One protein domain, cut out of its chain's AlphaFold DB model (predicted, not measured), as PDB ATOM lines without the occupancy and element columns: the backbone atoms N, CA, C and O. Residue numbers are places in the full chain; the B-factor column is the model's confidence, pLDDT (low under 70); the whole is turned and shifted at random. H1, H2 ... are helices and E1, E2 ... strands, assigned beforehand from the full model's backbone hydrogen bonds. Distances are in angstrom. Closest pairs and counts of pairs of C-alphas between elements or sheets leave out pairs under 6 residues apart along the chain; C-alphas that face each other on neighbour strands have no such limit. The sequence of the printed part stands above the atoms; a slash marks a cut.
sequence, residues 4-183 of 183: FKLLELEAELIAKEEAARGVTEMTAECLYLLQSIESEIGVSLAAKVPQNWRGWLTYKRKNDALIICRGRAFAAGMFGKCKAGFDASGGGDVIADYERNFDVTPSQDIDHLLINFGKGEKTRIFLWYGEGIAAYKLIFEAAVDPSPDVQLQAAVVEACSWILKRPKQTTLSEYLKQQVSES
ATOM      1  N   PHE A   4     -36.800  11.662   3.364       43.44
ATOM      2  CA  PHE A   4     -36.032  12.258   2.265       43.44
ATOM      3  C   PHE A   4     -35.970  11.339   1.036       43.44
ATOM      4  O   PHE A   4     -36.286  11.757  -0.065       43.44
ATOM      5  N   LYS A   5     -35.707  10.046   1.257       47.28
ATOM      6  CA  LYS A   5     -35.644   9.035   0.192       47.28
ATOM      7  C   LYS A   5     -36.984   8.795  -0.515       47.28
ATOM      8  O   LYS A   5     -36.992   8.413  -1.673       47.28
ATOM      9  N   LEU A   6     -38.107   8.981   0.186       48.44
ATOM     10  CA  LEU A   6     -39.446   8.864  -0.404       48.44
ATOM     11  C   LEU A   6     -39.782  10.099  -1.246       48.44
ATOM     12  O   LEU A   6     -40.275   9.945  -2.354       48.44
ATOM     13  N   LEU A   7     -39.434  11.297  -0.763       50.03
ATOM     14  CA  LEU A   7     -39.582  12.544  -1.520       50.03
ATOM     15  C   LEU A   7     -38.701  12.564  -2.779       50.03
ATOM     16  O   LEU A   7     -39.151  13.014  -3.826       50.03
ATOM     17  N   GLU A   8     -37.474  12.041  -2.700       56.03
ATOM     18  CA  GLU A   8     -36.594  11.877  -3.867       56.03
ATOM     19  C   GLU A   8     -37.205  10.935  -4.913       56.03
ATOM     20  O   GLU A   8     -37.183  11.248  -6.100       56.03
ATOM     21  N   LEU A   9     -37.792   9.812  -4.482       62.44
ATOM     22  CA  LEU A   9     -38.453   8.863  -5.381       62.44
ATOM     23  C   LEU A   9     -39.726   9.446  -6.008       62.44
ATOM     24  O   LEU A   9     -39.970   9.225  -7.190       62.44
ATOM     25  N   GLU A  10     -40.530  10.196  -5.253       60.47
ATOM     26  CA  GLU A  10     -41.712  10.884  -5.792       60.47
ATOM     27  C   GLU A  10     -41.328  11.979  -6.791       60.47
ATOM     28  O   GLU A  10     -41.916  12.048  -7.867       60.47
ATOM     29  N   ALA A  11     -40.310  12.792  -6.488       58.22
ATOM     30  CA  ALA A  11     -39.799  13.798  -7.417       58.22
ATOM     31  C   ALA A  11     -39.240  13.154  -8.694       58.22
ATOM     32  O   ALA A  11     -39.514  13.623  -9.796       58.22
ATOM     33  N   GLU A  12     -38.520  12.036  -8.567       67.88
ATOM     34  CA  GLU A  12     -38.029  11.261  -9.706       67.88
ATOM     35  C   GLU A  12     -39.180  10.702 -10.556       67.88
ATOM     36  O   GLU A  12     -39.125  10.768 -11.785       67.88
ATOM     37  N   LEU A  13     -40.233  10.172  -9.924       73.06
ATOM     38  CA  LEU A  13     -41.424   9.674 -10.615       73.06
ATOM     39  C   LEU A  13     -42.157  10.798 -11.351       73.06
ATOM     40  O   LEU A  13     -42.459  10.643 -12.532       73.06
ATOM     41  N   ILE A  14     -42.378  11.941 -10.699       68.94
ATOM     42  CA  ILE A  14     -43.023  13.113 -11.306       68.94
ATOM     43  C   ILE A  14     -42.194  13.626 -12.482       68.94
ATOM     44  O   ILE A  14     -42.731  13.816 -13.569       68.94
ATOM     45  N   ALA A  15     -40.883  13.789 -12.311       67.56
ATOM     46  CA  ALA A  15     -39.999  14.246 -13.376       67.56
ATOM     47  C   ALA A  15     -39.978  13.263 -14.560       67.56
ATOM     48  O   ALA A  15     -39.993  13.686 -15.717       67.56
ATOM     49  N   LYS A  16     -40.028  11.947 -14.301       72.81
ATOM     50  CA  LYS A  16     -40.178  10.921 -15.346       72.81
ATOM     51  C   LYS A  16     -41.521  11.016 -16.061       72.81
ATOM     52  O   LYS A  16     -41.554  10.896 -17.284       72.81
ATOM     53  N   GLU A  17     -42.612  11.237 -15.338       77.19
ATOM     54  CA  GLU A  17     -43.938  11.421 -15.931       77.19
ATOM     55  C   GLU A  17     -44.021  12.702 -16.768       77.19
ATOM     56  O   GLU A  17     -44.527  12.667 -17.887       77.19
ATOM     57  N   GLU A  18     -43.507  13.827 -16.269       72.94
ATOM     58  CA  GLU A  18     -43.486  15.104 -16.990       72.94
ATOM     59  C   GLU A  18     -42.617  15.018 -18.247       72.94
ATOM     60  O   GLU A  18     -43.030  15.478 -19.314       72.94
ATOM     61  N   ALA A  19     -41.455  14.371 -18.152       71.69
ATOM     62  CA  ALA A  19     -40.604  14.057 -19.293       71.69
ATOM     63  C   ALA A  19     -41.295  13.125 -20.303       71.69
ATOM     64  O   ALA A  19     -41.173  13.330 -21.509       71.69
ATOM     65  N   ALA A  20     -42.039  12.117 -19.834       75.12
ATOM     66  CA  ALA A  20     -42.783  11.198 -20.695       75.12
ATOM     67  C   ALA A  20     -43.956  11.883 -21.412       75.12
ATOM     68  O   ALA A  20     -44.283  11.511 -22.539       75.12
ATOM     69  N   ARG A  21     -44.566  12.903 -20.792       76.94
ATOM     70  CA  ARG A  21     -45.570  13.757 -21.449       76.94
ATOM     71  C   ARG A  21     -44.957  14.571 -22.589       76.94
ATOM     72  O   ARG A  21     -45.675  14.888 -23.537       76.94
ATOM     73  N   GLY A  22     -43.652  14.854 -22.513       70.44
ATOM     74  CA  GLY A  22     -42.896  15.594 -23.518       70.44
ATOM     75  C   GLY A  22     -43.437  17.005 -23.747       70.44
ATOM     76  O   GLY A  22     -44.424  17.425 -23.147       70.44
ATOM     77  N   VAL A  23     -42.816  17.750 -24.656       78.75
ATOM     78  CA  VAL A  23     -43.396  18.983 -25.203       78.75
ATOM     79  C   VAL A  23     -43.883  18.709 -26.620       78.75
ATOM     80  O   VAL A  23     -43.223  18.022 -27.391       78.75
ATOM     81  N   THR A  24     -45.080  19.196 -26.949       74.12
ATOM     82  CA  THR A  24     -45.703  18.953 -28.262       74.12
ATOM     83  C   THR A  24     -44.967  19.694 -29.378       74.12
ATOM     84  O   THR A  24     -44.889  19.204 -30.497       74.12
ATOM     85  N   GLU A  25     -44.416  20.861 -29.050       79.69
ATOM     86  CA  GLU A  25     -43.584  21.682 -29.920       79.69
ATOM     87  C   GLU A  25     -42.548  22.373 -29.028       79.69
ATOM     88  O   GLU A  25     -42.904  22.952 -27.996       79.69
ATOM     89  N   MET A  26     -41.263  22.249 -29.364       81.31
ATOM     90  CA  MET A  26     -40.213  22.950 -28.627       81.31
ATOM     91  C   MET A  26     -40.194  24.419 -29.032       81.31
ATOM     92  O   MET A  26     -40.283  24.743 -30.215       81.31
ATOM     93  N   THR A  27     -40.010  25.308 -28.059       84.62
ATOM     94  CA  THR A  27     -39.771  26.718 -28.368       84.62
ATOM     95  C   THR A  27     -38.418  26.885 -29.073       84.62
ATOM     96  O   THR A  27     -37.540  26.014 -29.002       84.62
ATOM     97  N   ALA A  28     -38.236  28.010 -29.767       86.88
ATOM     98  CA  ALA A  28     -37.004  28.300 -30.496       86.88
ATOM     99  C   ALA A  28     -35.772  28.314 -29.573       86.88
ATOM    100  O   ALA A  28     -34.696  27.866 -29.963       86.88
ATOM    101  N   GLU A  29     -35.940  28.767 -28.333       85.19
ATOM    102  CA  GLU A  29     -34.893  28.828 -27.317       85.19
ATOM    103  C   GLU A  29     -34.452  27.421 -26.885       85.19
ATOM    104  O   GLU A  29     -33.255  27.141 -26.797       85.19
ATOM    105  N   CYS A  30     -35.402  26.499 -26.698       85.31
ATOM    106  CA  CYS A  30     -35.103  25.095 -26.407       85.31
ATOM    107  C   CYS A  30     -34.372  24.417 -27.578       85.31
ATOM    108  O   CYS A  30     -33.404  23.687 -27.366       85.31
ATOM    109  N   LEU A  31     -34.787  24.689 -28.821       87.44
ATOM    110  CA  LEU A  31     -34.094  24.202 -30.021       87.44
ATOM    111  C   LEU A  31     -32.655  24.728 -30.097       87.44
ATOM    112  O   LEU A  31     -31.729  23.954 -30.361       87.44
ATOM    113  N   TYR A  32     -32.469  26.023 -29.838       86.81
ATOM    114  CA  TYR A  32     -31.161  26.672 -29.840       86.81
ATOM    115  C   TYR A  32     -30.232  26.092 -28.771       86.81
ATOM    116  O   TYR A  32     -29.048  25.876 -29.035       86.81
ATOM    117  N   LEU A  33     -30.762  25.765 -27.589       85.50
ATOM    118  CA  LEU A  33     -30.002  25.093 -26.539       85.50
ATOM    119  C   LEU A  33     -29.431  23.754 -27.023       85.50
ATOM    120  O   LEU A  33     -28.227  23.522 -26.902       85.50
ATOM    121  N   LEU A  34     -30.268  22.880 -27.592       87.69
ATOM    122  CA  LEU A  34     -29.798  21.573 -28.065       87.69
ATOM    123  C   LEU A  34     -28.741  21.722 -29.163       87.69
ATOM    124  O   LEU A  34     -27.760  20.985 -29.171       87.69
ATOM    125  N   GLN A  35     -28.936  22.675 -30.081       86.38
ATOM    126  CA  GLN A  35     -27.965  22.980 -31.136       86.38
ATOM    127  C   GLN A  35     -26.644  23.507 -30.567       86.38
ATOM    128  O   GLN A  35     -25.581  23.117 -31.040       86.38
ATOM    129  N   SER A  36     -26.701  24.355 -29.539       84.75
ATOM    130  CA  SER A  36     -25.512  24.912 -28.887       84.75
ATOM    131  C   SER A  36     -24.683  23.818 -28.213       84.75
ATOM    132  O   SER A  36     -23.476  23.743 -28.423       84.75
ATOM    133  N   ILE A  37     -25.332  22.920 -27.464       81.81
ATOM    134  CA  ILE A  37     -24.657  21.791 -26.805       81.81
ATOM    135  C   ILE A  37     -24.069  20.820 -27.839       81.81
ATOM    136  O   ILE A  37     -22.938  20.359 -27.696       81.81
ATOM    137  N   GLU A  38     -24.811  20.524 -28.907       86.44
ATOM    138  CA  GLU A  38     -24.327  19.690 -30.009       86.44
ATOM    139  C   GLU A  38     -23.111  20.310 -30.718       86.44
ATOM    140  O   GLU A  38     -22.139  19.605 -31.001       86.44
ATOM    141  N   SER A  39     -23.125  21.628 -30.939       81.88
ATOM    142  CA  SER A  39     -21.995  22.363 -31.516       81.88
ATOM    143  C   SER A  39     -20.750  22.320 -30.629       81.88
ATOM    144  O   SER A  39     -19.645  22.226 -31.158       81.88
ATOM    145  N   GLU A  40     -20.912  22.380 -29.306       80.31
ATOM    146  CA  GLU A  40     -19.794  22.316 -28.354       80.31
ATOM    147  C   GLU A  40     -19.120  20.934 -28.358       80.31
ATOM    148  O   GLU A  40     -17.898  20.821 -28.291       80.31
ATOM    149  N   ILE A  41     -19.907  19.861 -28.474       83.56
ATOM    150  CA  ILE A  41     -19.375  18.489 -28.524       83.56
ATOM    151  C   ILE A  41     -18.736  18.189 -29.886       83.56
ATOM    152  O   ILE A  41     -17.716  17.499 -29.957       83.56
ATOM    153  N   GLY A  42     -19.327  18.685 -30.976       82.25
ATOM    154  CA  GLY A  42     -18.720  18.684 -32.310       82.25
ATOM    155  C   GLY A  42     -18.696  17.338 -33.045       82.25
ATOM    156  O   GLY A  42     -18.162  17.264 -34.153       82.25
ATOM    157  N   VAL A  43     -19.266  16.268 -32.478       89.12
ATOM    158  CA  VAL A  43     -19.355  14.948 -33.130       89.12
ATOM    159  C   VAL A  43     -20.745  14.349 -32.939       89.12
ATOM    160  O   VAL A  43     -21.114  13.971 -31.833       89.12
ATOM    161  N   SER A  44     -21.490  14.186 -34.032       92.12
ATOM    162  CA  SER A  44     -22.774  13.472 -34.028       92.12
ATOM    163  C   SER A  44     -22.594  11.964 -34.264       92.12
ATOM    164  O   SER A  44     -21.608  11.514 -34.859       92.12
ATOM    165  N   LEU A  45     -23.569  11.157 -33.846       91.50
ATOM    166  CA  LEU A  45     -23.640   9.732 -34.167       91.50
ATOM    167  C   LEU A  45     -23.584   9.521 -35.689       91.50
ATOM    168  O   LEU A  45     -24.145  10.294 -36.462       91.50
ATOM    169  N   ALA A  46     -22.877   8.472 -36.115       92.00
ATOM    170  CA  ALA A  46     -22.591   8.149 -37.513       92.00
ATOM    171  C   ALA A  46     -21.696   9.159 -38.271       92.00
ATOM    172  O   ALA A  46     -21.363   8.911 -39.437       92.00
ATOM    173  N   ALA A  47     -21.232  10.244 -37.634       92.38
ATOM    174  CA  ALA A  47     -20.273  11.166 -38.243       92.38
ATOM    175  C   ALA A  47     -18.963  10.448 -38.601       92.38
ATOM    176  O   ALA A  47     -18.529   9.517 -37.919       92.38
ATOM    177  N   LYS A  48     -18.309  10.878 -39.684       93.06
ATOM    178  CA  LYS A  48     -17.010  10.323 -40.090       93.06
ATOM    179  C   LYS A  48     -15.937  10.745 -39.093       93.06
ATOM    180  O   LYS A  48     -15.791  11.933 -38.824       93.06
ATOM    181  N   VAL A  49     -15.157   9.784 -38.607       92.81
ATOM    182  CA  VAL A  49     -14.099  10.016 -37.610       92.81
ATOM    183  C   VAL A  49     -12.831   9.220 -37.942       92.81
ATOM    184  O   VAL A  49     -12.903   8.232 -38.678       92.81
ATOM    185  N   PRO A  50     -11.659   9.615 -37.409       91.62
ATOM    186  CA  PRO A  50     -10.437   8.812 -37.488       91.62
ATOM    187  C   PRO A  50     -10.605   7.408 -36.882       91.62
ATOM    188  O   PRO A  50     -11.368   7.225 -35.938       91.62
ATOM    189  N   GLN A  51      -9.848   6.420 -37.372       89.06
ATOM    190  CA  GLN A  51      -9.964   5.006 -36.966       89.06
ATOM    191  C   GLN A  51      -9.733   4.747 -35.467       89.06
ATOM    192  O   GLN A  51     -10.238   3.773 -34.917       89.06
ATOM    193  N   ASN A  52      -8.981   5.614 -34.796       87.56
ATOM    194  CA  ASN A  52      -8.660   5.528 -33.373       87.56
ATOM    195  C   ASN A  52      -9.452   6.525 -32.509       87.56
ATOM    196  O   ASN A  52      -9.138   6.688 -31.329       87.56
ATOM    197  N   TRP A  53     -10.451   7.208 -33.078       90.94
ATOM    198  CA  TRP A  53     -11.230   8.202 -32.347       90.94
ATOM    199  C   TRP A  53     -11.998   7.571 -31.180       90.94
ATOM    200  O   TRP A  53     -12.617   6.510 -31.304       90.94
ATOM    201  N   ARG A  54     -11.955   8.261 -30.039       87.75
ATOM    202  CA  ARG A  54     -12.738   7.994 -28.832       87.75
ATOM    203  C   ARG A  54     -13.088   9.330 -28.200       87.75
ATOM    204  O   ARG A  54     -12.195  10.154 -28.014       87.75
ATOM    205  N   GLY A  55     -14.342   9.526 -27.825       85.62
ATOM    206  CA  GLY A  55     -14.792  10.815 -27.315       85.62
ATOM    207  C   GLY A  55     -16.233  10.793 -26.840       85.62
ATOM    208  O   GLY A  55     -16.803   9.731 -26.589       85.62
ATOM    209  N   TRP A  56     -16.795  11.982 -26.693       86.06
ATOM    210  CA  TRP A  56     -18.228  12.177 -26.536       86.06
ATOM    211  C   TRP A  56     -18.844  12.398 -27.914       86.06
ATOM    212  O   TRP A  56     -18.205  12.987 -28.785       86.06
ATOM    213  N   LEU A  57     -20.054  11.892 -28.117       89.56
ATOM    214  CA  LEU A  57     -20.851  12.176 -29.306       89.56
ATOM    215  C   LEU A  57     -22.292  12.479 -28.926       89.56
ATOM    216  O   LEU A  57     -22.733  12.103 -27.838       89.56
ATOM    217  N   THR A  58     -23.019  13.122 -29.836       91.19
ATOM    218  CA  THR A  58     -24.435  13.454 -29.675       91.19
ATOM    219  C   THR A  58     -25.334  12.745 -30.672       91.19
ATOM    220  O   THR A  58     -24.913  12.402 -31.775       91.19
ATOM    221  N   TYR A  59     -26.603  12.564 -30.323       90.50
ATOM    222  CA  TYR A  59     -27.664  12.315 -31.297       90.50
ATOM    223  C   TYR A  59     -29.029  12.714 -30.739       90.50
ATOM    224  O   TYR A  59     -29.218  12.776 -29.524       90.50
ATOM    225  N   LYS A  60     -29.985  12.974 -31.632       88.00
ATOM    226  CA  LYS A  60     -31.360  13.327 -31.265       88.00
ATOM    227  C   LYS A  60     -32.292  12.135 -31.437       88.00
ATOM    228  O   LYS A  60     -32.180  11.391 -32.413       88.00
ATOM    229  N   ARG A  61     -33.208  11.954 -30.486       82.56
ATOM    230  CA  ARG A  61     -34.322  10.999 -30.587       82.56
ATOM    231  C   ARG A  61     -35.530  11.627 -31.274       82.56
ATOM    232  O   ARG A  61     -35.585  12.833 -31.486       82.56
ATOM    233  N   LYS A  62     -36.537  10.803 -31.582       73.75
ATOM    234  CA  LYS A  62     -37.784  11.233 -32.250       73.75
ATOM    235  C   LYS A  62     -38.597  12.287 -31.487       73.75
ATOM    236  O   LYS A  62     -39.452  12.920 -32.087       73.75
ATOM    237  N   ASN A  63     -38.363  12.449 -30.189       73.56
ATOM    238  CA  ASN A  63     -39.011  13.443 -29.329       73.56
ATOM    239  C   ASN A  63     -38.131  14.681 -29.077       73.56
ATOM    240  O   ASN A  63     -38.289  15.330 -28.047       73.56
ATOM    241  N   ASP A  64     -37.154  14.938 -29.951       78.62
ATOM    242  CA  ASP A  64     -36.174  16.024 -29.834       78.62
ATOM    243  C   ASP A  64     -35.339  16.009 -28.544       78.62
ATOM    244  O   ASP A  64     -34.660  16.978 -28.212       78.62
ATOM    245  N   ALA A  65     -35.306  14.880 -27.832       85.38
ATOM    246  CA  ALA A  65     -34.355  14.700 -26.751       85.38
ATOM    247  C   ALA A  65     -32.934  14.570 -27.318       85.38
ATOM    248  O   ALA A  65     -32.698  13.783 -28.243       85.38
ATOM    249  N   LEU A  66     -31.985  15.310 -26.745       89.88
ATOM    250  CA  LEU A  66     -30.569  15.223 -27.086       89.88
ATOM    251  C   LEU A  66     -29.888  14.230 -26.151       89.88
ATOM    252  O   LEU A  66     -29.970  14.343 -24.929       89.88
ATOM    253  N   ILE A  67     -29.186  13.269 -26.732       89.06
ATOM    254  CA  ILE A  67     -28.403  12.287 -25.994       89.06
ATOM    255  C   ILE A  67     -26.938  12.529 -26.276       89.06
ATOM    256  O   ILE A  67     -26.543  12.670 -27.429       89.06
ATOM    257  N   ILE A  68     -26.147  12.541 -25.213       88.94
ATOM    258  CA  ILE A  68     -24.701  12.689 -25.246       88.94
ATOM    259  C   ILE A  68     -24.117  11.446 -24.602       88.94
ATOM    260  O   ILE A  68     -24.442  11.134 -23.461       88.94
ATOM    261  N   CYS A  69     -23.270  10.710 -25.306       86.81
ATOM    262  CA  CYS A  69     -22.755   9.449 -24.787       86.81
ATOM    263  C   CYS A  69     -21.320   9.181 -25.225       86.81
ATOM    264  O   CYS A  69     -20.765   9.840 -26.112       86.81
ATOM    265  N   ARG A  70     -20.697   8.201 -24.565       85.62
ATOM    266  CA  ARG A  70     -19.369   7.725 -24.946       85.62
ATOM    267  C   ARG A  70     -19.402   7.066 -26.317       85.62
ATOM    268  O   ARG A  70     -20.154   6.122 -26.567       85.62
ATOM    269  N   GLY A  71     -18.520   7.550 -27.180       88.19
ATOM    270  CA  GLY A  71     -18.352   7.062 -28.530       88.19
ATOM    271  C   GLY A  71     -16.950   6.552 -28.824       88.19
ATOM    272  O   GLY A  71     -15.951   6.977 -28.233       88.19
ATOM    273  N   ARG A  72     -16.879   5.669 -29.818       89.06
ATOM    274  CA  ARG A  72     -15.644   5.219 -30.459       89.06
ATOM    275  C   ARG A  72     -15.815   5.125 -31.970       89.06
ATOM    276  O   ARG A  72     -16.929   5.134 -32.491       89.06
ATOM    277  N   ALA A  73     -14.697   5.012 -32.669       91.50
ATOM    278  CA  ALA A  73     -14.671   4.709 -34.088       91.50
ATOM    279  C   ALA A  73     -15.101   3.256 -34.365       91.50
ATOM    280  O   ALA A  73     -14.605   2.315 -33.743       91.50
ATOM    281  N   PHE A  74     -15.983   3.084 -35.349       89.06
ATOM    282  CA  PHE A  74     -16.400   1.801 -35.915       89.06
ATOM    283  C   PHE A  74     -16.065   1.749 -37.395       89.06
ATOM    284  O   PHE A  74     -16.274   2.726 -38.111       89.06
ATOM    285  N   ALA A  75     -15.571   0.608 -37.873       87.56
ATOM    286  CA  ALA A  75     -15.357   0.400 -39.298       87.56
ATOM    287  C   ALA A  75     -16.704   0.356 -40.035       87.56
ATOM    288  O   ALA A  75     -17.573  -0.446 -39.703       87.56
ATOM    289  N   ALA A  76     -16.864   1.211 -41.043       80.56
ATOM    290  CA  ALA A  76     -18.031   1.248 -41.910       80.56
ATOM    291  C   ALA A  76     -17.611   0.880 -43.343       80.56
ATOM    292  O   ALA A  76     -17.007   1.679 -44.066       80.56
ATOM    293  N   GLY A  77     -17.956  -0.340 -43.760       71.38
ATOM    294  CA  GLY A  77     -17.670  -0.862 -45.098       71.38
ATOM    295  C   GLY A  77     -16.212  -1.287 -45.329       71.38
ATOM    296  O   GLY A  77     -15.391  -1.334 -44.418       71.38
ATOM    297  N   MET A  78     -15.899  -1.616 -46.587       61.94
ATOM    298  CA  MET A  78     -14.661  -2.308 -46.987       61.94
ATOM    299  C   MET A  78     -13.419  -1.398 -47.108       61.94
ATOM    300  O   MET A  78     -12.299  -1.893 -47.142       61.94
ATOM    301  N   PHE A  79     -13.596  -0.070 -47.159       66.75
ATOM    302  CA  PHE A  79     -12.536   0.904 -47.488       66.75
ATOM    303  C   PHE A  79     -11.985   1.689 -46.282       66.75
ATOM    304  O   PHE A  79     -11.576   2.839 -46.426       66.75
ATOM    305  N   GLY A  80     -12.005   1.106 -45.080       67.38
ATOM    306  CA  GLY A  80     -11.345   1.678 -43.893       67.38
ATOM    307  C   GLY A  80     -11.923   3.005 -43.377       67.38
ATOM    308  O   GLY A  80     -11.313   3.649 -42.529       67.38
ATOM    309  N   LYS A  81     -13.091   3.439 -43.868       84.94
ATOM    310  CA  LYS A  81     -13.772   4.630 -43.346       84.94
ATOM    311  C   LYS A  81     -14.396   4.285 -42.002       84.94
ATOM    312  O   LYS A  81     -15.142   3.312 -41.907       84.94
ATOM    313  N   CYS A  82     -14.120   5.095 -40.987       91.44
ATOM    314  CA  CYS A  82     -14.720   4.922 -39.675       91.44
ATOM    315  C   CYS A  82     -15.834   5.936 -39.419       91.44
ATOM    316  O   CYS A  82     -15.775   7.083 -39.871       91.44
ATOM    317  N   LYS A  83     -16.854   5.487 -38.691       92.94
ATOM    318  CA  LYS A  83     -17.953   6.313 -38.190       92.94
ATOM    319  C   LYS A  83     -17.960   6.306 -36.667       92.94
ATOM    320  O   LYS A  83     -17.555   5.320 -36.053       92.94
ATOM    321  N   ALA A  84     -18.411   7.400 -36.070       91.69
ATOM    322  CA  ALA A  84     -18.664   7.477 -34.643       91.69
ATOM    323  C   ALA A  84     -19.865   6.586 -34.295       91.69
ATOM    324  O   ALA A  84     -20.927   6.703 -34.907       91.69
ATOM    325  N   GLY A  85     -19.690   5.702 -33.321       90.62
ATOM    326  CA  GLY A  85     -20.743   4.867 -32.748       90.62
ATOM    327  C   GLY A  85     -20.562   4.732 -31.248       90.62
ATOM    328  O   GLY A  85     -19.554   5.177 -30.700       90.62
ATOM    329  N   PHE A  86     -21.516   4.095 -30.580       88.19
ATOM    330  CA  PHE A  86     -21.482   3.922 -29.128       88.19
ATOM    331  C   PHE A  86     -20.328   3.035 -28.676       88.19
ATOM    332  O   PHE A  86     -20.064   2.001 -29.283       88.19
ATOM    333  N   ASP A  87     -19.676   3.382 -27.571       85.19
ATOM    334  CA  ASP A  87     -18.611   2.571 -26.964       85.19
ATOM    335  C   ASP A  87     -19.158   1.332 -26.222       85.19
ATOM    336  O   ASP A  87     -18.841   1.078 -25.068       85.19
ATOM    337  N   ALA A  88     -20.028   0.569 -26.887       80.12
ATOM    338  CA  ALA A  88     -20.676  -0.631 -26.377       80.12
ATOM    339  C   ALA A  88     -20.553  -1.795 -27.377       80.12
ATOM    340  O   ALA A  88     -20.142  -1.624 -28.535       80.12
ATOM    341  N   SER A  89     -20.932  -2.990 -26.928       69.62
ATOM    342  CA  SER A  89     -20.951  -4.228 -27.720       69.62
ATOM    343  C   SER A  89     -21.874  -4.140 -28.946       69.62
ATOM    344  O   SER A  89     -21.507  -4.639 -30.005       69.62
ATOM    345  N   GLY A  90     -23.005  -3.431 -28.850       68.56
ATOM    346  CA  GLY A  90     -23.967  -3.233 -29.949       68.56
ATOM    347  C   GLY A  90     -23.697  -2.045 -30.887       68.56
ATOM    348  O   GLY A  90     -24.539  -1.725 -31.719       68.56
ATOM    349  N   GLY A  91     -22.559  -1.346 -30.771       72.00
ATOM    350  CA  GLY A  91     -22.368  -0.040 -31.426       72.00
ATOM    351  C   GLY A  91     -22.424  -0.021 -32.965       72.00
ATOM    352  O   GLY A  91     -22.673   1.037 -33.533       72.00
ATOM    353  N   GLY A  92     -22.237  -1.159 -33.645       77.44
ATOM    354  CA  GLY A  92     -22.392  -1.264 -35.103       77.44
ATOM    355  C   GLY A  92     -23.856  -1.252 -35.564       77.44
ATOM    356  O   GLY A  92     -24.204  -0.484 -36.460       77.44
ATOM    357  N   ASP A  93     -24.714  -2.043 -34.915       81.00
ATOM    358  CA  ASP A  93     -26.146  -2.135 -35.244       81.00
ATOM    359  C   ASP A  93     -26.872  -0.822 -34.938       81.00
ATOM    360  O   ASP A  93     -27.676  -0.343 -35.733       81.00
ATOM    361  N   VAL A  94     -26.476  -0.163 -33.849       83.06
ATOM    362  CA  VAL A  94     -26.937   1.171 -33.443       83.06
ATOM    363  C   VAL A  94     -26.754   2.217 -34.549       83.06
ATOM    364  O   VAL A  94     -27.650   3.027 -34.785       83.06
ATOM    365  N   ILE A  95     -25.603   2.226 -35.234       87.19
ATOM    366  CA  ILE A  95     -25.359   3.167 -36.337       87.19
ATOM    367  C   ILE A  95     -26.344   2.889 -37.479       87.19
ATOM    368  O   ILE A  95     -26.939   3.821 -38.018       87.19
ATOM    369  N   ALA A  96     -26.533   1.617 -37.837       86.12
ATOM    370  CA  ALA A  96     -27.450   1.228 -38.904       86.12
ATOM    371  C   ALA A  96     -28.916   1.535 -38.552       86.12
ATOM    372  O   ALA A  96     -29.700   1.912 -39.422       86.12
ATOM    373  N   ASP A  97     -29.300   1.391 -37.286       86.94
ATOM    374  CA  ASP A  97     -30.625   1.752 -36.783       86.94
ATOM    375  C   ASP A  97     -30.866   3.258 -36.854       86.94
ATOM    376  O   ASP A  97     -31.899   3.692 -37.369       86.94
ATOM    377  N   TYR A  98     -29.882   4.054 -36.434       85.75
ATOM    378  CA  TYR A  98     -29.945   5.507 -36.526       85.75
ATOM    379  C   TYR A  98     -30.112   5.982 -37.977       85.75
ATOM    380  O   TYR A  98     -31.004   6.774 -38.267       85.75
ATOM    381  N   GLU A  99     -29.324   5.448 -38.918       86.56
ATOM    382  CA  GLU A  99     -29.430   5.797 -40.346       86.56
ATOM    383  C   GLU A  99     -30.779   5.393 -40.966       86.56
ATOM    384  O   GLU A  99     -31.233   6.007 -41.933       86.56
ATOM    385  N   ARG A 100     -31.453   4.390 -40.391       87.75
ATOM    386  CA  ARG A 100     -32.818   3.978 -40.758       87.75
ATOM    387  C   ARG A 100     -33.910   4.787 -40.052       87.75
ATOM    388  O   ARG A 100     -35.090   4.490 -40.234       87.75
ATOM    389  N   ASN A 101     -33.546   5.819 -39.288       83.94
ATOM    390  CA  ASN A 101     -34.447   6.620 -38.457       83.94
ATOM    391  C   ASN A 101     -35.203   5.784 -37.404       83.94
ATOM    392  O   ASN A 101     -36.356   6.081 -37.051       83.94
ATOM    393  N   PHE A 102     -34.579   4.715 -36.906       82.62
ATOM    394  CA  PHE A 102     -35.047   4.035 -35.704       82.62
ATOM    395  C   PHE A 102     -34.621   4.812 -34.464       82.62
ATOM    396  O   PHE A 102     -33.589   5.480 -34.450       82.62
ATOM    397  N   ASP A 103     -35.466   4.767 -33.433       80.31
ATOM    398  CA  ASP A 103     -35.131   5.410 -32.172       80.31
ATOM    399  C   ASP A 103     -34.046   4.593 -31.475       80.31
ATOM    400  O   ASP A 103     -34.239   3.422 -31.149       80.31
ATOM    401  N   VAL A 104     -32.885   5.208 -31.295       77.69
ATOM    402  CA  VAL A 104     -31.704   4.537 -30.770       77.69
ATOM    403  C   VAL A 104     -31.572   4.844 -29.284       77.69
ATOM    404  O   VAL A 104     -31.573   6.001 -28.860       77.69
ATOM    405  N   THR A 105     -31.415   3.809 -28.466       76.19
ATOM    406  CA  THR A 105     -31.151   3.946 -27.027       76.19
ATOM    407  C   THR A 105     -29.683   3.621 -26.751       76.19
ATOM    408  O   THR A 105     -29.195   2.622 -27.285       76.19
ATOM    409  N   PRO A 106     -28.950   4.443 -25.973       73.56
ATOM    410  CA  PRO A 106     -27.572   4.118 -25.636       73.56
ATOM    411  C   PRO A 106     -27.553   2.846 -24.788       73.56
ATOM    412  O   PRO A 106     -28.506   2.574 -24.053       73.56
ATOM    413  N   SER A 107     -26.485   2.048 -24.899       74.62
ATOM    414  CA  SER A 107     -26.344   0.889 -24.011       74.62
ATOM    415  C   SER A 107     -26.346   1.363 -22.561       74.62
ATOM    416  O   SER A 107     -25.795   2.417 -22.248       74.62
ATOM    417  N   GLN A 108     -26.925   0.566 -21.668       68.38
ATOM    418  CA  GLN A 108     -26.870   0.851 -20.235       68.38
ATOM    419  C   GLN A 108     -25.425   0.848 -19.726       68.38
ATOM    420  O   GLN A 108     -25.111   1.564 -18.786       68.38
ATOM    421  N   ASP A 109     -24.537   0.109 -20.389       71.75
ATOM    422  CA  ASP A 109     -23.132  -0.046 -19.999       71.75
ATOM    423  C   ASP A 109     -22.253   1.167 -20.334       71.75
ATOM    424  O   ASP A 109     -21.061   1.160 -20.034       71.75
ATOM    425  N   ILE A 110     -22.811   2.192 -20.988       76.62
ATOM    426  CA  ILE A 110     -22.087   3.421 -21.304       76.62
ATOM    427  C   ILE A 110     -22.693   4.613 -20.584       76.62
ATOM    428  O   ILE A 110     -23.910   4.800 -20.539       76.62
ATOM    429  N   ASP A 111     -21.805   5.462 -20.084       77.25
ATOM    430  CA  ASP A 111     -22.159   6.779 -19.587       77.25
ATOM    431  C   ASP A 111     -22.907   7.566 -20.667       77.25
ATOM    432  O   ASP A 111     -22.420   7.735 -21.797       77.25
ATOM    433  N   HIS A 112     -24.085   8.062 -20.302       81.38
ATOM    434  CA  HIS A 112     -24.870   8.924 -21.165       81.38
ATOM    435  C   HIS A 112     -25.620   9.992 -20.371       81.38
ATOM    436  O   HIS A 112     -26.175   9.745 -19.302       81.38
ATOM    437  N   LEU A 113     -25.643  11.189 -20.945       85.62
ATOM    438  CA  LEU A 113     -26.469  12.303 -20.528       85.62
ATOM    439  C   LEU A 113     -27.657  12.392 -21.488       85.62
ATOM    440  O   LEU A 113     -27.478  12.411 -22.706       85.62
ATOM    441  N   LEU A 114     -28.862  12.442 -20.942       86.38
ATOM    442  CA  LEU A 114     -30.092  12.697 -21.675       86.38
ATOM    443  C   LEU A 114     -30.592  14.086 -21.292       86.38
ATOM    444  O   LEU A 114     -30.856  14.354 -20.123       86.38
ATOM    445  N   ILE A 115     -30.750  14.940 -22.291       88.50
ATOM    446  CA  ILE A 115     -31.389  16.243 -22.167       88.50
ATOM    447  C   ILE A 115     -32.752  16.131 -22.830       88.50
ATOM    448  O   ILE A 115     -32.850  15.864 -24.031       88.50
ATOM    449  N   ASN A 116     -33.810  16.305 -22.051       87.56
ATOM    450  CA  ASN A 116     -35.170  16.306 -22.564       87.56
ATOM    451  C   ASN A 116     -36.020  17.378 -21.882       87.56
ATOM    452  O   ASN A 116     -35.635  17.994 -20.886       87.56
ATOM    453  N   PHE A 117     -37.190  17.600 -22.467       88.06
ATOM    454  CA  PHE A 117     -38.143  18.593 -22.011       88.06
ATOM    455  C   PHE A 117     -39.428  17.901 -21.597       88.06
ATOM    456  O   PHE A 117     -39.882  16.967 -22.261       88.06
ATOM    457  N   GLY A 118     -40.012  18.368 -20.503       84.75
ATOM    458  CA  GLY A 118     -41.296  17.877 -20.024       84.75
ATOM    459  C   GLY A 118     -42.321  18.989 -19.897       84.75
ATOM    460  O   GLY A 118     -41.992  20.181 -19.888       84.75
ATOM    461  N   LYS A 119     -43.580  18.566 -19.806       75.88
ATOM    462  CA  LYS A 119     -44.744  19.450 -19.750       75.88
ATOM    463  C   LYS A 119     -45.535  19.202 -18.468       75.88
ATOM    464  O   LYS A 119     -46.354  18.283 -18.393       75.88
ATOM    465  N   GLY A 120     -45.251  20.037 -17.468       74.94
ATOM    466  CA  GLY A 120     -46.062  20.221 -16.262       74.94
ATOM    467  C   GLY A 120     -46.948  21.466 -16.391       74.94
ATOM    468  O   GLY A 120     -47.430  21.781 -17.478       74.94
ATOM    469  N   GLU A 121     -47.110  22.227 -15.305       78.81
ATOM    470  CA  GLU A 121     -47.712  23.577 -15.354       78.81
ATOM    471  C   GLU A 121     -46.884  24.564 -16.197       78.81
ATOM    472  O   GLU A 121     -47.406  25.548 -16.717       78.81
ATOM    473  N   LYS A 122     -45.583  24.291 -16.332       82.69
ATOM    474  CA  LYS A 122     -44.625  25.039 -17.146       82.69
ATOM    475  C   LYS A 122     -43.748  24.072 -17.928       82.69
ATOM    476  O   LYS A 122     -43.583  22.917 -17.526       82.69
ATOM    477  N   THR A 123     -43.137  24.567 -19.000       85.75
ATOM    478  CA  THR A 123     -42.056  23.850 -19.676       85.75
ATOM    479  C   THR A 123     -40.865  23.720 -18.737       85.75
ATOM    480  O   THR A 123     -40.437  24.698 -18.112       85.75
ATOM    481  N   ARG A 124     -40.326  22.507 -18.640       88.38
ATOM    482  CA  ARG A 124     -39.147  22.208 -17.830       88.38
ATOM    483  C   ARG A 124     -38.083  21.527 -18.664       88.38
ATOM    484  O   ARG A 124     -38.399  20.734 -19.550       88.38
ATOM    485  N   ILE A 125     -36.835  21.837 -18.346       88.56
ATOM    486  CA  ILE A 125     -35.666  21.119 -18.834       88.56
ATOM    487  C   ILE A 125     -35.216  20.125 -17.770       88.56
ATOM    488  O   ILE A 125     -35.114  20.476 -16.595       88.56
ATOM    489  N   PHE A 126     -34.918  18.906 -18.203       87.25
ATOM    490  CA  PHE A 126     -34.367  17.864 -17.358       87.25
ATOM    491  C   PHE A 126     -33.056  17.361 -17.960       87.25
ATOM    492  O   PHE A 126     -32.988  17.026 -19.148       87.25
ATOM    493  N   LEU A 127     -32.014  17.298 -17.132       85.56
ATOM    494  CA  LEU A 127     -30.781  16.588 -17.456       85.56
ATOM    495  C   LEU A 127     -30.750  15.321 -16.616       85.56
ATOM    496  O   LEU A 127     -30.725  15.362 -15.381       85.56
ATOM    497  N   TRP A 128     -30.714  14.196 -17.307       82.88
ATOM    498  CA  TRP A 128     -30.648  12.879 -16.712       82.88
ATOM    499  C   TRP A 128     -29.308  12.251 -16.999       82.88
ATOM    500  O   TRP A 128     -28.825  12.273 -18.128       82.88
ATOM    501  N   TYR A 129     -28.763  11.607 -15.987       78.44
ATOM    502  CA  TYR A 129     -27.543  10.848 -16.098       78.44
ATOM    503  C   TYR A 129     -27.830   9.355 -15.971       78.44
ATOM    504  O   TYR A 129     -28.444   8.919 -14.995       78.44
ATOM    505  N   GLY A 130     -27.377   8.566 -16.942       71.19
ATOM    506  CA  GLY A 130     -27.438   7.109 -16.906       71.19
ATOM    507  C   GLY A 130     -26.052   6.486 -16.750       71.19
ATOM    508  O   GLY A 130     -25.112   6.858 -17.453       71.19
ATOM    509  N   GLU A 131     -25.946   5.513 -15.844       65.62
ATOM    510  CA  GLU A 131     -24.782   4.640 -15.673       65.62
ATOM    511  C   GLU A 131     -25.244   3.199 -15.439       65.62
ATOM    512  O   GLU A 131     -26.254   2.986 -14.768       65.62
ATOM    513  N   GLY A 132     -24.489   2.236 -15.979       53.53
ATOM    514  CA  GLY A 132     -24.645   0.782 -15.837       53.53
ATOM    515  C   GLY A 132     -25.615   0.303 -14.757       53.53
ATOM    516  O   GLY A 132     -25.342   0.424 -13.567       53.53
ATOM    517  N   ILE A 133     -26.716  -0.326 -15.190       44.50
ATOM    518  CA  ILE A 133     -27.658  -1.099 -14.352       44.50
ATOM    519  C   ILE A 133     -28.440  -0.251 -13.310       44.50
ATOM    520  O   ILE A 133     -29.205  -0.801 -12.520       44.50
ATOM    521  N   ALA A 134     -28.357   1.086 -13.326       45.56
ATOM    522  CA  ALA A 134     -29.193   1.959 -12.489       45.56
ATOM    523  C   ALA A 134     -30.239   2.751 -13.297       45.56
ATOM    524  O   ALA A 134     -30.089   3.002 -14.493       45.56
ATOM    525  N   ALA A 135     -31.323   3.158 -12.627       56.38
ATOM    526  CA  ALA A 135     -32.301   4.084 -13.189       56.38
ATOM    527  C   ALA A 135     -31.641   5.444 -13.483       56.38
ATOM    528  O   ALA A 135     -30.787   5.888 -12.717       56.38
ATOM    529  N   TYR A 136     -32.052   6.103 -14.576       66.88
ATOM    530  CA  TYR A 136     -31.656   7.479 -14.888       66.88
ATOM    531  C   TYR A 136     -31.770   8.361 -13.644       66.88
ATOM    532  O   TYR A 136     -32.861   8.505 -13.088       66.88
ATOM    533  N   LYS A 137     -30.654   8.959 -13.230       73.31
ATOM    534  CA  LYS A 137     -30.617   9.902 -12.121       73.31
ATOM    535  C   LYS A 137     -30.840  11.308 -12.657       73.31
ATOM    536  O   LYS A 137     -30.087  11.765 -13.514       73.31
ATOM    537  N   LEU A 138     -31.846  12.000 -12.135       76.50
ATOM    538  CA  LEU A 138     -32.023  13.425 -12.391       76.50
ATOM    539  C   LEU A 138     -30.870  14.190 -11.734       76.50
ATOM    540  O   LEU A 138     -30.623  14.030 -10.538       76.50
ATOM    541  N   ILE A 139     -30.148  14.981 -12.521       79.06
ATOM    542  CA  ILE A 139     -29.015  15.788 -12.038       79.06
ATOM    543  C   ILE A 139     -29.277  17.289 -12.159       79.06
ATOM    544  O   ILE A 139     -28.665  18.060 -11.429       79.06
ATOM    545  N   PHE A 140     -30.217  17.701 -13.013       83.75
ATOM    546  CA  PHE A 140     -30.680  19.083 -13.093       83.75
ATOM    547  C   PHE A 140     -32.125  19.149 -13.568       83.75
ATOM    548  O   PHE A 140     -32.511  18.449 -14.505       83.75
ATOM    549  N   GLU A 141     -32.886  20.042 -12.948       87.56
ATOM    550  CA  GLU A 141     -34.244  20.398 -13.336       87.56
ATOM    551  C   GLU A 141     -34.422  21.910 -13.200       87.56
ATOM    552  O   GLU A 141     -34.063  22.494 -12.175       87.56
ATOM    553  N   ALA A 142     -35.014  22.543 -14.212       87.69
ATOM    554  CA  ALA A 142     -35.424  23.938 -14.118       87.69
ATOM    555  C   ALA A 142     -36.680  24.216 -14.949       87.69
ATOM    556  O   ALA A 142     -36.834  23.720 -16.067       87.69
ATOM    557  N   ALA A 143     -37.567  25.060 -14.418       88.00
ATOM    558  CA  ALA A 143     -38.648  25.649 -15.199       88.00
ATOM    559  C   ALA A 143     -38.084  26.730 -16.122       88.00
ATOM    560  O   ALA A 143     -37.379  27.622 -15.658       88.00
ATOM    561  N   VAL A 144     -38.418  26.656 -17.408       84.19
ATOM    562  CA  VAL A 144     -37.923  27.585 -18.435       84.19
ATOM    563  C   VAL A 144     -38.644  28.939 -18.342       84.19
ATOM    564  O   VAL A 144     -38.047  29.980 -18.585       84.19
ATOM    565  N   ASP A 145     -39.899  28.956 -17.882       78.75
ATOM    566  CA  ASP A 145     -40.700  30.178 -17.761       78.75
ATOM    567  C   ASP A 145     -40.727  30.781 -16.343       78.75
ATOM    568  O   ASP A 145     -40.997  30.067 -15.359       78.75
ATOM    569  N   PRO A 146     -40.587  32.117 -16.197       78.69
ATOM    570  CA  PRO A 146     -40.586  33.151 -17.251       78.69
ATOM    571  C   PRO A 146     -39.189  33.660 -17.662       78.69
ATOM    572  O   PRO A 146     -39.090  34.652 -18.379       78.69
ATOM    573  N   SER A 147     -38.107  33.066 -17.155       82.00
ATOM    574  CA  SER A 147     -36.731  33.546 -17.369       82.00
ATOM    575  C   SER A 147     -35.891  32.501 -18.111       82.00
ATOM    576  O   SER A 147     -34.995  31.911 -17.505       82.00
ATOM    577  N   PRO A 148     -36.163  32.265 -19.407       83.06
ATOM    578  CA  PRO A 148     -35.569  31.169 -20.171       83.06
ATOM    579  C   PRO A 148     -34.047  31.267 -20.236       83.06
ATOM    580  O   PRO A 148     -33.364  30.295 -19.931       83.06
ATOM    581  N   ASP A 149     -33.501  32.445 -20.537       82.12
ATOM    582  CA  ASP A 149     -32.068  32.620 -20.799       82.12
ATOM    583  C   ASP A 149     -31.173  32.133 -19.652       82.12
ATOM    584  O   ASP A 149     -30.198  31.419 -19.886       82.12
ATOM    585  N   VAL A 150     -31.521  32.464 -18.404       82.44
ATOM    586  CA  VAL A 150     -30.740  32.060 -17.223       82.44
ATOM    587  C   VAL A 150     -30.754  30.541 -17.054       82.44
ATOM    588  O   VAL A 150     -29.715  29.933 -16.800       82.44
ATOM    589  N   GLN A 151     -31.914  29.913 -17.251       83.31
ATOM    590  CA  GLN A 151     -32.073  28.476 -17.025       83.31
ATOM    591  C   GLN A 151     -31.471  27.647 -18.151       83.31
ATOM    592  O   GLN A 151     -30.903  26.585 -17.898       83.31
ATOM    593  N   LEU A 152     -31.517  28.159 -19.380       82.00
ATOM    594  CA  LEU A 152     -30.839  27.558 -20.520       82.00
ATOM    595  C   LEU A 152     -29.316  27.660 -20.363       82.00
ATOM    596  O   LEU A 152     -28.624  26.668 -20.578       82.00
ATOM    597  N   GLN A 153     -28.783  28.805 -19.915       78.62
ATOM    598  CA  GLN A 153     -27.351  28.950 -19.614       78.62
ATOM    599  C   GLN A 153     -26.897  27.991 -18.511       78.62
ATOM    600  O   GLN A 153     -25.880  27.313 -18.669       78.62
ATOM    601  N   ALA A 154     -27.659  27.890 -17.419       82.44
ATOM    602  CA  ALA A 154     -27.367  26.951 -16.341       82.44
ATOM    603  C   ALA A 154     -27.363  25.496 -16.840       82.44
ATOM    604  O   ALA A 154     -26.449  24.742 -16.511       82.44
ATOM    605  N   ALA A 155     -28.316  25.125 -17.702       82.44
ATOM    606  CA  ALA A 155     -28.365  23.797 -18.306       82.44
ATOM    607  C   ALA A 155     -27.148  23.497 -19.201       82.44
ATOM    608  O   ALA A 155     -26.619  22.387 -19.137       82.44
ATOM    609  N   VAL A 156     -26.665  24.467 -19.996       78.75
ATOM    610  CA  VAL A 156     -25.414  24.314 -20.772       78.75
ATOM    611  C   VAL A 156     -24.240  24.068 -19.837       78.75
ATOM    612  O   VAL A 156     -23.504  23.100 -20.018       78.75
ATOM    613  N   VAL A 157     -24.066  24.933 -18.834       80.50
ATOM    614  CA  VAL A 157     -22.947  24.838 -17.889       80.50
ATOM    615  C   VAL A 157     -22.959  23.487 -17.186       80.50
ATOM    616  O   VAL A 157     -21.919  22.834 -17.118       80.50
ATOM    617  N   GLU A 158     -24.122  23.037 -16.721       81.81
ATOM    618  CA  GLU A 158     -24.260  21.756 -16.039       81.81
ATOM    619  C   GLU A 158     -23.927  20.589 -16.977       81.81
ATOM    620  O   GLU A 158     -23.051  19.784 -16.649       81.81
ATOM    621  N   ALA A 159     -24.525  20.539 -18.175       76.06
ATOM    622  CA  ALA A 159     -24.252  19.504 -19.175       76.06
ATOM    623  C   ALA A 159     -22.760  19.438 -19.542       76.06
ATOM    624  O   ALA A 159     -22.152  18.366 -19.494       76.06
ATOM    625  N   CYS A 160     -22.143  20.582 -19.847       74.38
ATOM    626  CA  CYS A 160     -20.719  20.681 -20.160       74.38
ATOM    627  C   CYS A 160     -19.845  20.288 -18.966       74.38
ATOM    628  O   CYS A 160     -18.835  19.604 -19.145       74.38
ATOM    629  N   SER A 161     -20.228  20.653 -17.740       76.25
ATOM    630  CA  SER A 161     -19.487  20.250 -16.546       76.25
ATOM    631  C   SER A 161     -19.487  18.730 -16.374       76.25
ATOM    632  O   SER A 161     -18.435  18.162 -16.091       76.25
ATOM    633  N   TRP A 162     -20.610  18.055 -16.641       72.62
ATOM    634  CA  TRP A 162     -20.699  16.595 -16.589       72.62
ATOM    635  C   TRP A 162     -19.842  15.919 -17.655       72.62
ATOM    636  O   TRP A 162     -19.134  14.952 -17.362       72.62
ATOM    637  N   ILE A 163     -19.851  16.459 -18.874       67.88
ATOM    638  CA  ILE A 163     -19.034  15.972 -19.994       67.88
ATOM    639  C   ILE A 163     -17.532  16.099 -19.687       67.88
ATOM    640  O   ILE A 163     -16.755  15.192 -20.010       67.88
ATOM    641  N   LEU A 164     -17.119  17.221 -19.086       63.22
ATOM    642  CA  LEU A 164     -15.714  17.581 -18.872       63.22
ATOM    643  C   LEU A 164     -15.122  17.017 -17.576       63.22
ATOM    644  O   LEU A 164     -13.936  16.687 -17.550       63.22
ATOM    645  N   LYS A 165     -15.908  16.916 -16.497       61.62
ATOM    646  CA  LYS A 165     -15.370  16.640 -15.158       61.62
ATOM    647  C   LYS A 165     -15.309  15.164 -14.775       61.62
ATOM    648  O   LYS A 165     -14.654  14.865 -13.782       61.62
ATOM    649  N   ARG A 166     -15.926  14.227 -15.513       57.72
ATOM    650  CA  ARG A 166     -15.964  12.817 -15.077       57.72
ATOM    651  C   ARG A 166     -14.868  11.939 -15.720       57.72
ATOM    652  O   ARG A 166     -14.903  11.691 -16.934       57.72
ATOM    653  N   PRO A 167     -13.898  11.422 -14.933       51.00
ATOM    654  CA  PRO A 167     -12.895  10.467 -15.400       51.00
ATOM    655  C   PRO A 167     -13.536   9.126 -15.775       51.00
ATOM    656  O   PRO A 167     -14.491   8.681 -15.145       51.00
ATOM    657  N   LYS A 168     -12.963   8.442 -16.772       51.66
ATOM    658  CA  LYS A 168     -13.426   7.140 -17.304       51.66
ATOM    659  C   LYS A 168     -13.492   6.000 -16.276       51.66
ATOM    660  O   LYS A 168     -13.937   4.918 -16.635       51.66
ATOM    661  N   GLN A 169     -12.959   6.188 -15.069       49.75
ATOM    662  CA  GLN A 169     -12.659   5.101 -14.135       49.75
ATOM    663  C   GLN A 169     -13.501   5.101 -12.852       49.75
ATOM    664  O   GLN A 169     -13.352   4.182 -12.056       49.75
ATOM    665  N   THR A 170     -14.341   6.111 -12.617       44.91
ATOM    666  CA  THR A 170     -15.043   6.295 -11.332       44.91
ATOM    667  C   THR A 170     -16.536   6.379 -11.551       44.91
ATOM    668  O   THR A 170     -16.933   7.204 -12.370       44.91
ATOM    669  N   THR A 171     -17.334   5.619 -10.798       47.09
ATOM    670  CA  THR A 171     -18.810   5.638 -10.799       47.09
ATOM    671  C   THR A 171     -19.385   7.010 -10.402       47.09
ATOM    672  O   THR A 171     -18.712   7.816  -9.756       47.09
ATOM    673  N   LEU A 172     -20.633   7.319 -10.770       41.84
ATOM    674  CA  LEU A 172     -21.305   8.599 -10.503       41.84
ATOM    675  C   LEU A 172     -21.350   8.881  -9.001       41.84
ATOM    676  O   LEU A 172     -21.147  10.005  -8.549       41.84
ATOM    677  N   SER A 173     -21.577   7.824  -8.221       42.03
ATOM    678  CA  SER A 173     -21.577   7.883  -6.762       42.03
ATOM    679  C   SER A 173     -20.189   8.172  -6.183       42.03
ATOM    680  O   SER A 173     -20.095   8.844  -5.160       42.03
ATOM    681  N   GLU A 174     -19.112   7.690  -6.807       45.62
ATOM    682  CA  GLU A 174     -17.734   7.975  -6.384       45.62
ATOM    683  C   GLU A 174     -17.329   9.408  -6.729       45.62
ATOM    684  O   GLU A 174     -16.781  10.108  -5.881       45.62
ATOM    685  N   TYR A 175     -17.682   9.873  -7.929       45.62
ATOM    686  CA  TYR A 175     -17.427  11.244  -8.366       45.62
ATOM    687  C   TYR A 175     -18.164  12.279  -7.492       45.62
ATOM    688  O   TYR A 175     -17.560  13.239  -7.014       45.62
ATOM    689  N   LEU A 176     -19.451  12.056  -7.194       45.34
ATOM    690  CA  LEU A 176     -20.227  12.949  -6.321       45.34
ATOM    691  C   LEU A 176     -19.692  12.979  -4.881       45.34
ATOM    692  O   LEU A 176     -19.691  14.032  -4.250       45.34
ATOM    693  N   LYS A 177     -19.192  11.851  -4.356       53.81
ATOM    694  CA  LYS A 177     -18.545  11.817  -3.033       53.81
ATOM    695  C   LYS A 177     -17.249  12.626  -3.005       53.81
ATOM    696  O   LYS A 177     -16.984  13.284  -2.004       53.81
ATOM    697  N   GLN A 178     -16.466  12.607  -4.082       50.62
ATOM    698  CA  GLN A 178     -15.226  13.382  -4.179       50.62
ATOM    699  C   GLN A 178     -15.503  14.893  -4.203       50.62
ATOM    700  O   GLN A 178     -14.873  15.626  -3.451       50.62
ATOM    701  N   GLN A 179     -16.521  15.346  -4.940       48.62
ATOM    702  CA  GLN A 179     -16.917  16.765  -4.978       48.62
ATOM    703  C   GLN A 179     -17.398  17.301  -3.614       48.62
ATOM    704  O   GLN A 179     -17.067  18.423  -3.242       48.62
ATOM    705  N   VAL A 180     -18.135  16.496  -2.838       47.19
ATOM    706  CA  VAL A 180     -18.609  16.881  -1.489       47.19
ATOM    707  C   VAL A 180     -17.470  16.899  -0.462       47.19
ATOM    708  O   VAL A 180     -17.573  17.568   0.557       47.19
ATOM    709  N   SER A 181     -16.379  16.175  -0.723       42.62
ATOM    710  CA  SER A 181     -15.202  16.135   0.155       42.62
ATOM    711  C   SER A 181     -14.254  17.323  -0.056       42.62
ATOM    712  O   SER A 181     -13.396  17.572   0.786       42.62
ATOM    713  N   GLU A 182     -14.384  18.020  -1.188       42.38
ATOM    714  CA  GLU A 182     -13.555  19.168  -1.587       42.38
ATOM    715  C   GLU A 182     -14.284  20.519  -1.435       42.38
ATOM    716  O   GLU A 182     -13.717  21.559  -1.777       42.38
ATOM    717  N   SER A 183     -15.518  20.504  -0.914       40.03
ATOM    718  CA  SER A 183     -16.326  21.685  -0.560       40.03
ATOM    719  C   SER A 183     -16.310  21.918   0.950       40.03
ATOM    720  O   SER A 183     -16.249  23.096   1.363       40.03
TER     721      SER A 183
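AT A GLANCE: This is residues 4 to 183 of the 183 residues of an uncharacterized protein of Candidatus Melainabacteria bacterium (UniProt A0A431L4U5). A strongly twisted sheet of antiparallel strands lies between helices on both faces: H2 and H4 side by side over one face, H1 and H3 over the other, with H1 at the E4 E5 E6 part and H3 at the E3 part. H5 follows as a tail off the sheet, and residues 177 to 183 stick out from the body. The printed part has 180 residues, with five named helices and six named strands in the order H1 H2 E1 E2 E3 H3 E4 E5 E6 H4 H5. The class is mixed, helices and strands, and the sheet is branched at E2, joining two meanders, E1 E2 E3 and E4 E5 E6, in which each strand is the antiparallel neighbour of the one before. The whole is compact, with a radius of gyration of the C-alphas of 16.8 A and spans of 53 by 41 by 26 A.

HOW THE PARTS SIT: Start with H1, residues 4 to 21, which is on the sheet; its closest C-alpha to strand E4, residues 112 to 119, is that of Ala 19, 4.0 A from that of Gly 118. H2, residues 28 to 41, is on the opposite face. Look next at E1, residues 54 to 60, and E2, residues 66 to 75, an antiparallel hairpin with N 57 and O 69 at 3.0 A. H2 is over E2 and E4 at a height over the sheet of 9.1 A, slantwise to the strands at 35 degrees to E2 on the local plane. E2 bends by 72 degrees at residue 70, and its pairing is staggered: E1 is beside residues 66 to 72 on one side, while on the other side E4 is beside residues 66 to 69 and E3, residues 82 to 86, beside residues 71 to 75. Find N 74 and O 83 at 2.8 A in the hairpin of E2 and E3, and N 68 and O 113 at 2.8 A between E2 and E4. H3, residues 91 to 99, is over E3 on the same face as H1, at a height over the sheet of 7.2 A, and runs across the strands, at 83 degrees to E3 on the local plane; the closest C-alphas of H3 and E3 are those of Gly 91 and Gly 85, 5.3 A apart. E4 and E5, residues 123 to 130, form a hairpin with N 114 and O 128 at 2.8 A; E5 and E6, residues 137 to 143, form another with N 127 and O 140 at 2.9 A. H4, residues 148 to 165, is on the same face as H2, and the two touch at a shallow tilt of 20 degrees, the same way, with the C-alphas of Leu 33 and Leu 152 closest at 6.6 A. H5, residues 172 to 181, is not on the sheet and is apart from H4. Every O i to N i+4 pair is within hydrogen-bond range in H1, H2, H4 and H5; in H3 it is 4 of 5.

IN THESE COORDINATES: Find C-alpha 4 at (-36.032, 12.258, 2.265); from there H1 runs 25.6 A to C-alpha 21. H2 covers 20.3 A. The longest strand by residues, E2, spans 24.5 A from C-alpha 66 at (-30.569, 15.223, -27.086); E4 spans 22.5 A and E5 22.4 A. H4 runs 25.4 A, and H5 ends at C-alpha 181 at (-15.202, 16.135, 0.155).

THE WHOLE: The two C-alphas farthest apart are those of Phe 4 and Phe 79, 56.2 A. The printed part has no cut, and its long links are H2 to E1 and H3 to E4, 12 residues each. The mean pLDDT of the printed part is 76.2; 44 residues are under 70, among them residues 4 to 12 and 163 to 183, and H5 has a mean of 46.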